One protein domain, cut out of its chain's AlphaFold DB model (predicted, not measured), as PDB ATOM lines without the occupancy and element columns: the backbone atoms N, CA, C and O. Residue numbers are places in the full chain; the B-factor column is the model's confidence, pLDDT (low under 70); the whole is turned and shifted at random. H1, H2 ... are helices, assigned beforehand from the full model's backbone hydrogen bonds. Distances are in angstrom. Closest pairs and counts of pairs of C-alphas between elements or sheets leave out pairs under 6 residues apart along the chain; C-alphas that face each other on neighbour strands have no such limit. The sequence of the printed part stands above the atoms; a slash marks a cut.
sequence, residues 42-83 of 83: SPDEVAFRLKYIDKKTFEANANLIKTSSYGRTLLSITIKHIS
ATOM      1  N   SER A  42     -36.014  39.977  44.582       87.25
ATOM      2  CA  SER A  42     -35.262  39.429  43.442       87.25
ATOM      3  C   SER A  42     -34.580  40.536  42.614       87.25
ATOM      4  O   SER A  42     -35.280  41.333  41.979       87.25
ATOM      5  N   PRO A  43     -33.233  40.588  42.543       88.69
ATOM      6  CA  PRO A  43     -32.540  41.562  41.700       88.69
ATOM      7  C   PRO A  43     -32.772  41.308  40.208       88.69
ATOM      8  O   PRO A  43     -32.933  42.264  39.452       88.69
ATOM      9  N   ASP A  44     -32.839  40.038  39.789       89.75
ATOM     10  CA  ASP A  44     -33.106  39.650  38.399       89.75
ATOM     11  C   ASP A  44     -34.472  40.161  37.930       89.75
ATOM     12  O   ASP A  44     -34.583  40.757  36.857       89.75
ATOM     13  N   GLU A  45     -35.515  39.964  38.744       88.31
ATOM     14  CA  GLU A  45     -36.862  40.432  38.422       88.31
ATOM     15  C   GLU A  45     -36.913  41.961  38.351       88.31
ATOM     16  O   GLU A  45     -37.494  42.516  37.415       88.31
ATOM     17  N   VAL A  46     -36.284  42.655  39.304       90.00
ATOM     18  CA  VAL A  46     -36.220  44.123  39.300       90.00
ATOM     19  C   VAL A  46     -35.486  44.629  38.057       90.00
ATOM     20  O   VAL A  46     -36.001  45.513  37.374       90.00
ATOM     21  N   ALA A  47     -34.329  44.055  37.721       92.19
ATOM     22  CA  ALA A  47     -33.560  44.433  36.537       92.19
ATOM     23  C   ALA A  47     -34.358  44.211  35.243       92.19
ATOM     24  O   ALA A  47     -34.350  45.074  34.364       92.19
ATOM     25  N   PHE A  48     -35.091  43.101  35.141       90.75
ATOM     26  CA  PHE A  48     -35.956  42.826  33.997       90.75
ATOM     27  C   PHE A  48     -37.135  43.812  33.910       90.75
ATOM     28  O   PHE A  48     -37.359  44.412  32.858       90.75
ATOM     29  N   ARG A  49     -37.847  44.069  35.019       88.44
ATOM     30  CA  ARG A  49     -38.977  45.024  35.063       88.44
ATOM     31  C   ARG A  49     -38.555  46.464  34.770       88.44
ATOM     32  O   ARG A  49     -39.303  47.198  34.125       88.44
ATOM     33  N   LEU A  50     -37.363  46.858  35.217       92.88
ATOM     34  CA  LEU A  50     -36.765  48.166  34.929       92.88
ATOM     35  C   LEU A  50     -36.092  48.238  33.547       92.88
ATOM     36  O   LEU A  50     -35.581  49.294  33.186       92.88
ATOM     37  N   LYS A  51     -36.120  47.152  32.757       92.31
ATOM     38  CA  LYS A  51     -35.508  47.046  31.420       92.31
ATOM     39  C   LYS A  51     -33.984  47.243  31.405       92.31
ATOM     40  O   LYS A  51     -33.427  47.640  30.386       92.31
ATOM     41  N   TYR A  52     -33.302  46.955  32.513       95.38
ATOM     42  CA  TYR A  52     -31.835  46.920  32.567       95.38
ATOM     43  C   TYR A  52     -31.255  45.689  31.864       95.38
ATOM     44  O   TYR A  52     -30.126  45.733  31.385       95.38
ATOM     45  N   ILE A  53     -32.031  44.608  31.787       94.38
ATOM     46  CA  ILE A  53     -31.724  43.411  31.002       94.38
ATOM     47  C   ILE A  53     -32.909  43.073  30.104       94.38
ATOM     48  O   ILE A  53     -34.062  43.359  30.443       94.38
ATOM     49  N   ASP A  54     -32.630  42.462  28.956       92.62
ATOM     50  CA  ASP A  54     -33.677  41.984  28.064       92.62
ATOM     51  C   ASP A  54     -34.246  40.629  28.523       92.62
ATOM     52  O   ASP A  54     -33.739  39.964  29.435       92.62
ATOM     53  N   LYS A  55     -35.336  40.209  27.872       92.12
ATOM     54  CA  LYS A  55     -36.014  38.944  28.172       92.12
ATOM     55  C   LYS A  55     -35.100  37.732  27.978       92.12
ATOM     56  O   LYS A  55     -35.196  36.778  28.741       92.12
ATOM     57  N   LYS A  56     -34.211  37.765  26.982       93.56
ATOM     58  CA  LYS A  56     -33.318  36.648  26.660       93.56
ATOM     59  C   LYS A  56     -32.256  36.480  27.746       93.56
ATOM     60  O   LYS A  56     -32.003  35.356  28.174       93.56
ATOM     61  N   THR A  57     -31.675  37.578  28.224       93.44
ATOM     62  CA  THR A  57     -30.746  37.585  29.359       93.44
ATOM     63  C   THR A  57     -31.444  37.116  30.633       93.44
ATOM     64  O   THR A  57     -30.910  36.261  31.337       93.44
ATOM     65  N   PHE A  58     -32.658  37.600  30.903       92.81
ATOM     66  CA  PHE A  58     -33.437  37.159  32.062       92.81
ATOM     67  C   PHE A  58     -33.746  35.651  32.017       92.81
ATOM     68  O   PHE A  58     -33.506  34.937  32.991       92.81
ATOM     69  N   GLU A  59     -34.210  35.136  30.874       92.69
ATOM     70  CA  GLU A  59     -34.456  33.704  30.664       92.69
ATOM     71  C   GLU A  59     -33.180  32.867  30.810       92.69
ATOM     72  O   GLU A  59     -33.223  31.789  31.404       92.69
ATOM     73  N   ALA A  60     -32.041  33.338  30.295       93.56
ATOM     74  CA  ALA A  60     -30.763  32.645  30.435       93.56
ATOM     75  C   ALA A  60     -30.340  32.526  31.910       93.56
ATOM     76  O   ALA A  60     -30.004  31.427  32.361       93.56
ATOM     77  N   ASN A  61     -30.440  33.619  32.674       91.31
ATOM     78  CA  ASN A  61     -30.143  33.630  34.109       91.31
ATOM     79  C   ASN A  61     -31.077  32.686  34.878       91.31
ATOM     80  O   ASN A  61     -30.615  31.853  35.656       91.31
ATOM     81  N   ALA A  62     -32.385  32.755  34.614       91.50
ATOM     82  CA  ALA A  62     -33.373  31.891  35.259       91.50
ATOM     83  C   ALA A  62     -33.131  30.399  34.950       91.50
ATOM     84  O   ALA A  62     -33.277  29.542  35.825       91.50
ATOM     85  N   ASN A  63     -32.705  30.084  33.722       92.50
ATOM     86  CA  ASN A  63     -32.394  28.720  33.303       92.50
ATOM     87  C   ASN A  63     -31.147  28.140  33.982       92.50
ATOM     88  O   ASN A  63     -31.136  26.941  34.273       92.50
ATOM     89  N   LEU A  64     -30.131  28.963  34.271       93.19
ATOM     90  CA  LEU A  64     -28.905  28.526  34.953       93.19
ATOM     91  C   LEU A  64     -29.202  27.908  36.328       93.19
ATOM     92  O   LEU A  64     -28.541  26.964  36.752       93.19
ATOM     93  N   ILE A  65     -30.242  28.406  36.997       91.62
ATOM     94  CA  ILE A  65     -30.632  28.017  38.356       91.62
ATOM     95  C   ILE A  65     -32.014  27.352  38.417       91.62
ATOM     96  O   ILE A  65     -32.629  27.294  39.485       91.62
ATOM     97  N   LYS A  66     -32.512  26.817  37.294       90.19
ATOM     98  CA  LYS A  66     -33.874  26.258  37.154       90.19
ATOM     99  C   LYS A  66     -34.236  25.150  38.151       90.19
ATOM    100  O   LYS A  66     -35.411  24.890  38.400       90.19
ATOM    101  N   THR A  67     -33.239  24.465  38.710       90.25
ATOM    102  CA  THR A  67     -33.429  23.403  39.712       90.25
ATOM    103  C   THR A  67     -33.730  23.955  41.105       90.25
ATOM    104  O   THR A  67     -34.283  23.236  41.941       90.25
ATOM    105  N   SER A  68     -33.438  25.231  41.360       87.81
ATOM    106  CA  SER A  68     -33.788  25.919  42.604       87.81
ATOM    107  C   SER A  68     -35.242  26.404  42.593       87.81
ATOM    108  O   SER A  68     -35.842  26.615  41.536       87.81
ATOM    109  N   SER A  69     -35.826  26.598  43.778       82.31
ATOM    110  CA  SER A  69     -37.145  27.236  43.908       82.31
ATOM    111  C   SER A  69     -37.150  28.645  43.316       82.31
ATOM    112  O   SER A  69     -38.091  28.999  42.614       82.31
ATOM    113  N   TYR A  70     -36.068  29.401  43.521       85.19
ATOM    114  CA  TYR A  70     -35.881  30.743  42.974       85.19
ATOM    115  C   TYR A  70     -35.914  30.753  41.438       85.19
ATOM    116  O   TYR A  70     -36.728  31.458  40.845       85.19
ATOM    117  N   GLY A  71     -35.121  29.896  40.785       87.25
ATOM    118  CA  GLY A  71     -35.106  29.777  39.322       87.25
ATOM    119  C   GLY A  71     -36.461  29.374  38.738       87.25
ATOM    120  O   GLY A  71     -36.887  29.936  37.730       87.25
ATOM    121  N   ARG A  72     -37.196  28.467  39.402       86.81
ATOM    122  CA  ARG A  72     -38.578  28.128  39.007       86.81
ATOM    123  C   ARG A  72     -39.516  29.334  39.082       86.81
ATOM    124  O   ARG A  72     -40.316  29.529  38.168       86.81
ATOM    125  N   THR A  73     -39.414  30.151  40.132       85.75
ATOM    126  CA  THR A  73     -40.205  31.383  40.251       85.75
ATOM    127  C   THR A  73     -39.870  32.370  39.134       85.75
ATOM    128  O   THR A  73     -40.796  32.865  38.490       85.75
ATOM    129  N   LEU A  74     -38.587  32.597  38.830       87.75
ATOM    130  CA  LEU A  74     -38.182  33.489  37.735       87.75
ATOM    131  C   LEU A  74     -38.738  33.036  36.378       87.75
ATOM    132  O   LEU A  74     -39.313  33.840  35.646       87.75
ATOM    133  N   LEU A  75     -38.664  31.737  36.074       87.50
ATOM    134  CA  LEU A  75     -39.243  31.183  34.845       87.50
ATOM    135  C   LEU A  75     -40.765  31.389  34.773       87.50
ATOM    136  O   LEU A  75     -41.300  31.678  33.703       87.50
ATOM    137  N   SER A  76     -41.472  31.303  35.905       85.06
ATOM    138  CA  SER A  76     -42.920  31.556  35.945       85.06
ATOM    139  C   SER A  76     -43.290  33.007  35.600       85.06
ATOM    140  O   SER A  76     -44.343  33.248  35.004       85.06
ATOM    141  N   ILE A  77     -42.417  33.971  35.922       83.69
ATOM    142  CA  ILE A  77     -42.608  35.392  35.598       83.69
ATOM    143  C   ILE A  77     -42.481  35.606  34.091       83.69
ATOM    144  O   ILE A  77     -43.322  36.284  33.499       83.69
ATOM    145  N   THR A  78     -41.487  34.978  33.458       77.69
ATOM    146  CA  THR A  78     -41.324  35.011  32.001       77.69
ATOM    147  C   THR A  78     -42.578  34.510  31.285       77.69
ATOM    148  O   THR A  78     -43.015  35.137  30.323       77.69
ATOM    149  N   ILE A  79     -43.175  33.411  31.763       71.00
ATOM    150  CA  ILE A  79     -44.377  32.814  31.159       71.00
ATOM    151  C   ILE A  79     -45.581  33.760  31.285       71.00
ATOM    152  O   ILE A  79     -46.293  33.975  30.306       71.00
ATOM    153  N   LYS A  80     -45.786  34.379  32.457       64.69
ATOM    154  CA  LYS A  80     -46.904  35.315  32.693       64.69
ATOM    155  C   LYS A  80     -46.805  36.612  31.884       64.69
ATOM    156  O   LYS A  80     -47.827  37.232  31.625       64.69
ATOM    157  N   HIS A  81     -45.605  37.029  31.483       57.66
ATOM    158  CA  HIS A  81     -45.404  38.255  30.702       57.66
ATOM    159  C   HIS A  81     -45.642  38.092  29.186       57.66
ATOM    160  O   HIS A  81     -45.512  39.070  28.456       57.66
ATOM    161  N   ILE A  82     -45.966  36.881  28.708       49.75
ATOM    162  CA  ILE A  82     -46.264  36.576  27.291       49.75
ATOM    163  C   ILE A  82     -47.781  36.694  26.988       49.75
ATOM    164  O   ILE A  82     -48.211  36.401  25.878       49.75
ATOM    165  N   SER A  83     -48.599  37.131  27.957       39.81
ATOM    166  CA  SER A  83     -50.048  37.374  27.803       39.81
ATOM    167  C   SER A  83     -50.358  38.833  27.491       39.81
ATOM    168  O   SER A  83     -49.798  39.698  28.202       39.81
TER     169      SER A  83
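What this domain is: This is residues 42 to 83 of the 83 residues of an uncharacterized protein of Candidatus Endolissoclinum sp. TMED37 (UniProt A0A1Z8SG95). H3, the longest helix by residues, packs along H2, which runs back the other way and also packs on the short H1, making a small up-and-down bundle of three helices whose centres form a triangle. The bundle is loosely closed, since H1 and H3 run side by side the same way but come near each other at a single pair of C-alphas. The printed part has 42 residues with three named helices, H1, H2 and H3 along the chain, and no named strand; its class is all helix. It is compact and rounded, with a radius of gyration of the C-alphas of 9.3 A and spans of 25 by 22 by 16 A.

How they stand to each other: H3, residues 69 to 80, and H2, residues 55 to 64, touch, their closest C-alphas being those of Ala 62 and Gly 71, 4.9 A apart. They form a helical hairpin, running opposite ways at a shallow tilt of 28 degrees. H2 forms another helical hairpin with H1, residues 43 to 49. These two touch, closest at the C-alphas of Phe 48 and Phe 58, 6.5 A apart, and run opposite ways at a shallow tilt of 26 degrees. H1 and H3 are close but not clearly touching. Their closest C-alphas, those of Glu 45 and Leu 74, are 7.1 A apart, and they run the same way at a shallow tilt of 2 degrees. In H1, H2 and H3 every O i to N i+4 pair is within hydrogen-bond range.

Where its parts are: H3 measures 16.9 A from C-alpha 69 to C-alpha 80 at (-46.904, 35.315, 32.693). H2 measures 14.3 A and begins at C-alpha 55 (-36.014, 38.944, 28.172). H1 measures 9.9 A and begins at C-alpha 43 (-32.540, 41.562, 41.700).

The domain as a whole: The C-alphas of Leu 50 and Thr 67, the two farthest apart, are 25.4 A apart. The printed part has no cut, and both links are tight. The mean pLDDT of the printed part is 85.7, with residues 80 to 83 under 70; Ser 83 is the chain's last residue.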